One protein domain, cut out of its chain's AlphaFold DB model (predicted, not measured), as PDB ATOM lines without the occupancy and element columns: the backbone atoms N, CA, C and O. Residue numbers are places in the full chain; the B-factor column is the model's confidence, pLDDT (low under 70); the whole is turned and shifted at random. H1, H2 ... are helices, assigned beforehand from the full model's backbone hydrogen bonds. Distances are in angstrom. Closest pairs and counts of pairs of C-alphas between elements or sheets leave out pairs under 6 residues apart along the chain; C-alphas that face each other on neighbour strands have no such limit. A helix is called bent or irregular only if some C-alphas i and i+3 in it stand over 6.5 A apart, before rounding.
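This is residues 9 to 61 of the 101 residues of the protein "Dimer_Tnp_hAT domain-containing protein" of Oryza brachyantha (UniProt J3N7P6). One long helix, H2, makes the length of the model, and a short helix, H1, folds back at an angle near its first end, giving a lopsided helical hairpin. Most of H2 sticks out with nothing beside it, as residues 35 to 61 stand free. The printed part has 53 residues, with H1 then H2 and no named strand, all helix, extended with a radius of gyration of the C-alphas of 18.5 A, and spans 57 by 21 by 9 A.

H2, residues 24 to 56, runs 47.4 A from C-alpha 24 at (189.463, 230.264, 134.233) to C-alpha 56 at (144.503, 216.379, 139.728), with a kink of 25 degrees near residue 36. H2 is neither bent nor irregular, but only just: C-alphas 34 and 37 are 6.1 A apart. H1, residues 10 to 19, begins at C-alpha 10 (183.145, 213.456, 129.214).

H2 only just touches H1, with residues 27 to 30 alone and 3 pairs of C-alphas within 8 A; the closest C-alphas, of Val 17 and Ser 27, are 7.1 A apart. This hairpin runs opposite ways at a steep tilt of 43 degrees. Every O i to N i+4 pair is within hydrogen-bond range in H1, and 27 of 29 in H2.

The C-alphas farthest apart, of Phe 22 and Gly 60, are 56.6 A apart. The printed part has no cut, and the link from H1 to H2 is tight. Residues 17 to 23 and 58 to 60 have pLDDT under 70.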
ATOM      1  N   SER A   9     186.048 209.866 127.697       76.25
ATOM      2  CA  SER A   9     184.751 210.099 128.329       76.25
ATOM      3  C   SER A   9     184.642 211.548 128.798       76.25
ATOM      4  O   SER A   9     185.612 212.161 129.239       76.25
ATOM      5  N   LEU A  10     183.429 212.092 128.772       70.12
ATOM      6  CA  LEU A  10     183.145 213.456 129.214       70.12
ATOM      7  C   LEU A  10     183.577 213.697 130.682       70.12
ATOM      8  O   LEU A  10     183.949 214.813 131.041       70.12
ATOM      9  N   ILE A  11     183.581 212.641 131.510       75.44
ATOM     10  CA  ILE A  11     184.097 212.653 132.892       75.44
ATOM     11  C   ILE A  11     185.627 212.788 132.921       75.44
ATOM     12  O   ILE A  11     186.158 213.570 133.702       75.44
ATOM     13  N   GLU A  12     186.331 212.050 132.068       75.38
ATOM     14  CA  GLU A  12     187.796 212.029 132.028       75.38
ATOM     15  C   GLU A  12     188.351 213.347 131.462       75.38
ATOM     16  O   GLU A  12     189.317 213.892 131.992       75.38
ATOM     17  N   ILE A  13     187.678 213.927 130.458       73.31
ATOM     18  CA  ILE A  13     187.994 215.271 129.941       73.31
ATOM     19  C   ILE A  13     187.831 216.311 131.051       73.31
ATOM     20  O   ILE A  13     188.628 217.238 131.159       73.31
ATOM     21  N   PHE A  14     186.803 216.169 131.888       70.69
ATOM     22  CA  PHE A  14     186.565 217.090 132.990       70.69
ATOM     23  C   PHE A  14     187.637 216.993 134.081       70.69
ATOM     24  O   PHE A  14     188.073 218.030 134.577       70.69
ATOM     25  N   GLU A  15     188.093 215.788 134.432       72.06
ATOM     26  CA  GLU A  15     189.214 215.626 135.366       72.06
ATOM     27  C   GLU A  15     190.512 216.205 134.801       72.06
ATOM     28  O   GLU A  15     191.209 216.931 135.504       72.06
ATOM     29  N   PHE A  16     190.782 215.992 133.512       71.38
ATOM     30  CA  PHE A  16     191.935 216.580 132.835       71.38
ATOM     31  C   PHE A  16     191.873 218.115 132.800       71.38
ATOM     32  O   PHE A  16     192.842 218.786 133.132       71.38
ATOM     33  N   VAL A  17     190.730 218.701 132.440       68.75
ATOM     34  CA  VAL A  17     190.560 220.165 132.385       68.75
ATOM     35  C   VAL A  17     190.610 220.799 133.778       68.75
ATOM     36  O   VAL A  17     191.071 221.930 133.902       68.75
ATOM     37  N   ARG A  18     190.169 220.082 134.821       67.19
ATOM     38  CA  ARG A  18     190.326 220.505 136.219       67.19
ATOM     39  C   ARG A  18     191.797 220.501 136.643       67.19
ATOM     40  O   ARG A  18     192.216 221.409 137.342       67.19
ATOM     41  N   ASP A  19     192.573 219.502 136.237       67.75
ATOM     42  CA  ASP A  19     194.004 219.421 136.562       67.75
ATOM     43  C   ASP A  19     194.821 220.502 135.822       67.75
ATOM     44  O   ASP A  19     195.743 221.106 136.368       67.75
ATOM     45  N   VAL A  20     194.416 220.828 134.590       66.19
ATOM     46  CA  VAL A  20     195.054 221.826 133.716       66.19
ATOM     47  C   VAL A  20     194.426 223.219 133.913       66.19
ATOM     48  O   VAL A  20     194.167 223.919 132.939       66.19
ATOM     49  N   ASP A  21     194.190 223.639 135.163       62.06
ATOM     50  CA  ASP A  21     193.499 224.867 135.639       62.06
ATOM     51  C   ASP A  21     194.123 226.227 135.184       62.06
ATOM     52  O   ASP A  21     194.086 227.247 135.871       62.06
ATOM     53  N   PHE A  22     194.718 226.290 133.992       64.94
ATOM     54  CA  PHE A  22     195.441 227.431 133.435       64.94
ATOM     55  C   PHE A  22     194.526 228.477 132.770       64.94
ATOM     56  O   PHE A  22     194.973 229.580 132.453       64.94
ATOM     57  N   TYR A  23     193.235 228.167 132.567       68.25
ATOM     58  CA  TYR A  23     192.288 229.050 131.874       68.25
ATOM     59  C   TYR A  23     190.926 229.126 132.590       68.25
ATOM     60  O   TYR A  23     190.038 228.306 132.331       68.25
ATOM     61  N   PRO A  24     190.688 230.152 133.431       72.44
ATOM     62  CA  PRO A  24     189.463 230.264 134.233       72.44
ATOM     63  C   PRO A  24     188.186 230.328 133.380       72.44
ATOM     64  O   PRO A  24     187.152 229.777 133.756       72.44
ATOM     65  N   ASN A  25     188.258 230.924 132.187       78.75
ATOM     66  CA  ASN A  25     187.121 231.016 131.265       78.75
ATOM     67  C   ASN A  25     186.696 229.647 130.708       78.75
ATOM     68  O   ASN A  25     185.507 229.411 130.492       78.75
ATOM     69  N   VAL A  26     187.652 228.736 130.502       78.88
ATOM     70  CA  VAL A  26     187.388 227.382 129.998       78.88
ATOM     71  C   VAL A  26     186.700 226.555 131.083       78.88
ATOM     72  O   VAL A  26     185.666 225.942 130.824       78.88
ATOM     73  N   SER A  27     187.193 226.629 132.322       76.50
ATOM     74  CA  SER A  27     186.572 225.978 133.485       76.50
ATOM     75  C   SER A  27     185.116 226.426 133.696       76.50
ATOM     76  O   SER A  27     184.220 225.598 133.893       76.50
ATOM     77  N   ILE A  28     184.830 227.727 133.558       80.81
ATOM     78  CA  ILE A  28     183.462 228.268 133.652       80.81
ATOM     79  C   ILE A  28     182.569 227.739 132.522       80.81
ATOM     80  O   ILE A  28     181.450 227.300 132.793       80.81
ATOM     81  N   ALA A  29     183.049 227.741 131.275       82.88
ATOM     82  CA  ALA A  29     182.281 227.253 130.129       82.88
ATOM     83  C   ALA A  29     181.888 225.776 130.291       82.88
ATOM     84  O   ALA A  29     180.726 225.424 130.079       82.88
ATOM     85  N   TYR A  30     182.812 224.930 130.755       78.50
ATOM     86  CA  TYR A  30     182.511 223.528 131.047       78.50
ATOM     87  C   TYR A  30     181.520 223.381 132.201       78.50
ATOM     88  O   TYR A  30     180.546 222.641 132.070       78.50
ATOM     89  N   ARG A  31     181.679 224.122 133.306       80.56
ATOM     90  CA  ARG A  31     180.697 224.092 134.406       80.56
ATOM     91  C   ARG A  31     179.293 224.444 133.922       80.56
ATOM     92  O   ARG A  31     178.342 223.773 134.318       80.56
ATOM     93  N   ILE A  32     179.154 225.443 133.055       84.75
ATOM     94  CA  ILE A  32     177.866 225.810 132.454       84.75
ATOM     95  C   ILE A  32     177.346 224.670 131.571       84.75
ATOM     96  O   ILE A  32     176.203 224.251 131.749       84.75
ATOM     97  N   LEU A  33     178.185 224.113 130.692       83.25
ATOM     98  CA  LEU A  33     177.823 223.009 129.796       83.25
ATOM     99  C   LEU A  33     177.262 221.797 130.550       83.25
ATOM    100  O   LEU A  33     176.289 221.207 130.098       83.25
ATOM    101  N   PHE A  34     177.827 221.452 131.709       74.56
ATOM    102  CA  PHE A  34     177.329 220.355 132.549       74.56
ATOM    103  C   PHE A  34     176.130 220.739 133.418       74.56
ATOM    104  O   PHE A  34     175.265 219.906 133.686       74.56
ATOM    105  N   THR A  35     176.047 221.994 133.859       83.44
ATOM    106  CA  THR A  35     174.943 222.463 134.710       83.44
ATOM    107  C   THR A  35     173.645 222.596 133.918       83.44
ATOM    108  O   THR A  35     172.579 222.289 134.450       83.44
ATOM    109  N   ILE A  36     173.712 223.000 132.644       84.50
ATOM    110  CA  ILE A  36     172.543 223.146 131.764       84.50
ATOM    111  C   ILE A  36     171.703 221.858 131.691       84.50
ATOM    112  O   ILE A  36     170.537 221.927 132.075       84.50
ATOM    113  N   PRO A  37     172.221 220.684 131.279       81.00
ATOM    114  CA  PRO A  37     171.408 219.473 131.152       81.00
ATOM    115  C   PRO A  37     170.839 219.003 132.496       81.00
ATOM    116  O   PRO A  37     169.690 218.571 132.558       81.00
ATOM    117  N   VAL A  38     171.595 219.152 133.591       81.38
ATOM    118  CA  VAL A  38     171.119 218.826 134.946       81.38
ATOM    119  C   VAL A  38     169.971 219.749 135.366       81.38
ATOM    120  O   VAL A  38     168.967 219.297 135.920       81.38
ATOM    121  N   THR A  39     170.086 221.042 135.062       83.62
ATOM    122  CA  THR A  39     169.063 222.048 135.378       83.62
ATOM    123  C   THR A  39     167.820 221.854 134.518       83.62
ATOM    124  O   THR A  39     166.710 221.898 135.042       83.62
ATOM    125  N   VAL A  40     167.992 221.572 133.224       84.62
ATOM    126  CA  VAL A  40     166.903 221.276 132.285       84.62
ATOM    127  C   VAL A  40     166.129 220.043 132.744       84.62
ATOM    128  O   VAL A  40     164.919 220.134 132.921       84.62
ATOM    129  N   ALA A  41     166.805 218.937 133.068       85.81
ATOM    130  CA  ALA A  41     166.143 217.734 133.574       85.81
ATOM    131  C   ALA A  41     165.395 217.983 134.903       85.81
ATOM    132  O   ALA A  41     164.296 217.464 135.124       85.81
ATOM    133  N   SER A  42     165.963 218.800 135.797       84.25
ATOM    134  CA  SER A  42     165.308 219.198 137.051       84.25
ATOM    135  C   SER A  42     164.064 220.064 136.808       84.25
ATOM    136  O   SER A  42     163.007 219.834 137.411       84.25
ATOM    137  N   ALA A  43     164.151 221.021 135.882       83.44
ATOM    138  CA  ALA A  43     163.037 221.871 135.482       83.44
ATOM    139  C   ALA A  43     161.922 221.049 134.819       83.44
ATOM    140  O   ALA A  43     160.767 221.163 135.219       83.44
ATOM    141  N   GLU A  44     162.248 220.154 133.883       83.75
ATOM    142  CA  GLU A  44     161.291 219.242 133.241       83.75
ATOM    143  C   GLU A  44     160.569 218.359 134.262       83.75
ATOM    144  O   GLU A  44     159.338 218.251 134.243       83.75
ATOM    145  N   ARG A  45     161.307 217.780 135.219       86.19
ATOM    146  CA  ARG A  45     160.723 217.010 136.326       86.19
ATOM    147  C   ARG A  45     159.770 217.869 137.163       86.19
ATOM    148  O   ARG A  45     158.694 217.396 137.538       86.19
ATOM    149  N   SER A  46     160.134 219.118 137.441       84.12
ATOM    150  CA  SER A  46     159.313 220.064 138.209       84.12
ATOM    151  C   SER A  46     158.039 220.469 137.458       84.12
ATOM    152  O   SER A  46     156.943 220.420 138.021       84.12
ATOM    153  N   PHE A  47     158.136 220.766 136.160       81.62
ATOM    154  CA  PHE A  47     156.982 221.057 135.307       81.62
ATOM    155  C   PHE A  47     156.068 219.844 135.113       81.62
ATOM    156  O   PHE A  47     154.848 220.000 135.074       81.62
ATOM    157  N   SER A  48     156.623 218.632 135.052       86.19
ATOM    158  CA  SER A  48     155.841 217.393 135.008       86.19
ATOM    159  C   SER A  48     154.980 217.231 136.265       86.19
ATOM    160  O   SER A  48     153.769 217.010 136.169       86.19
ATOM    161  N   LYS A  49     155.557 217.464 137.454       83.38
ATOM    162  CA  LYS A  49     154.800 217.496 138.717       83.38
ATOM    163  C   LYS A  49     153.723 218.581 138.717       83.38
ATOM    164  O   LYS A  49     152.598 218.317 139.136       83.38
ATOM    165  N   LEU A  50     154.028 219.778 138.213       83.69
ATOM    166  CA  LEU A  50     153.048 220.860 138.108       83.69
ATOM    167  C   LEU A  50     151.889 220.501 137.167       83.69
ATOM    168  O   LEU A  50     150.731 220.790 137.468       83.69
ATOM    169  N   LYS A  51     152.182 219.849 136.039       83.50
ATOM    170  CA  LYS A  51     151.172 219.356 135.094       83.50
ATOM    171  C   LYS A  51     150.271 218.311 135.751       83.50
ATOM    172  O   LYS A  51     149.056 218.377 135.595       83.50
ATOM    173  N   LEU A  52     150.853 217.398 136.526       83.62
ATOM    174  CA  LEU A  52     150.113 216.413 137.307       83.62
ATOM    175  C   LEU A  52     149.210 217.095 138.348       83.62
ATOM    176  O   LEU A  52     148.029 216.773 138.425       83.62
ATOM    177  N   LEU A  53     149.724 218.088 139.079       81.19
ATOM    178  CA  LEU A  53     148.958 218.881 140.047       81.19
ATOM    179  C   LEU A  53     147.785 219.623 139.384       81.19
ATOM    180  O   LEU A  53     146.661 219.559 139.876       81.19
ATOM    181  N   LYS A  54     148.016 220.263 138.231       78.38
ATOM    182  CA  LYS A  54     146.956 220.890 137.422       78.38
ATOM    183  C   LYS A  54     145.870 219.896 137.019       78.38
ATOM    184  O   LYS A  54     144.689 220.227 137.100       78.38
ATOM    185  N   ASN A  55     146.272 218.695 136.603       80.50
ATOM    186  CA  ASN A  55     145.353 217.646 136.180       80.50
ATOM    187  C   ASN A  55     144.532 217.095 137.359       80.50
ATOM    188  O   ASN A  55     143.312 217.005 137.258       80.50
ATOM    189  N   TYR A  56     145.179 216.810 138.498       74.81
ATOM    190  CA  TYR A  56     144.503 216.379 139.728       74.81
ATOM    191  C   TYR A  56     143.486 217.408 140.225       74.81
ATOM    192  O   TYR A  56     142.396 217.039 140.651       74.81
ATOM    193  N   LEU A  57     143.820 218.697 140.146       71.75
ATOM    194  CA  LEU A  57     142.951 219.777 140.613       71.75
ATOM    195  C   LEU A  57     141.873 220.194 139.590       71.75
ATOM    196  O   LEU A  57     141.124 221.128 139.873       71.75
ATOM    197  N   ARG A  58     141.785 219.537 138.416       67.50
ATOM    198  CA  ARG A  58     140.800 219.779 137.332       67.50
ATOM    199  C   ARG A  58     140.553 221.278 137.034       67.50
ATOM    200  O   ARG A  58     139.426 221.692 136.793       67.50
ATOM    201  N   SER A  59     141.628 222.069 137.110       60.59
ATOM    202  CA  SER A  59     141.715 223.538 137.236       60.59
ATOM    203  C   SER A  59     140.416 224.371 137.158       60.59
ATOM    204  O   SER A  59     140.027 224.836 136.088       60.59
ATOM    205  N   GLY A  60     139.869 224.691 138.336       64.94
ATOM    206  CA  GLY A  60     139.058 225.888 138.623       64.94
ATOM    207  C   GLY A  60     139.726 226.810 139.663       64.94
ATOM    208  O   GLY A  60     139.047 227.431 140.475       64.94
ATOM    209  N   MET A  61     141.064 226.827 139.727       76.12
ATOM    210  CA  MET A  61     141.845 227.473 140.794       76.12
ATOM    211  C   MET A  61     142.560 228.738 140.294       76.12
ATOM    212  O   MET A  61     143.028 228.765 139.156       76.12
TER     213      MET A  61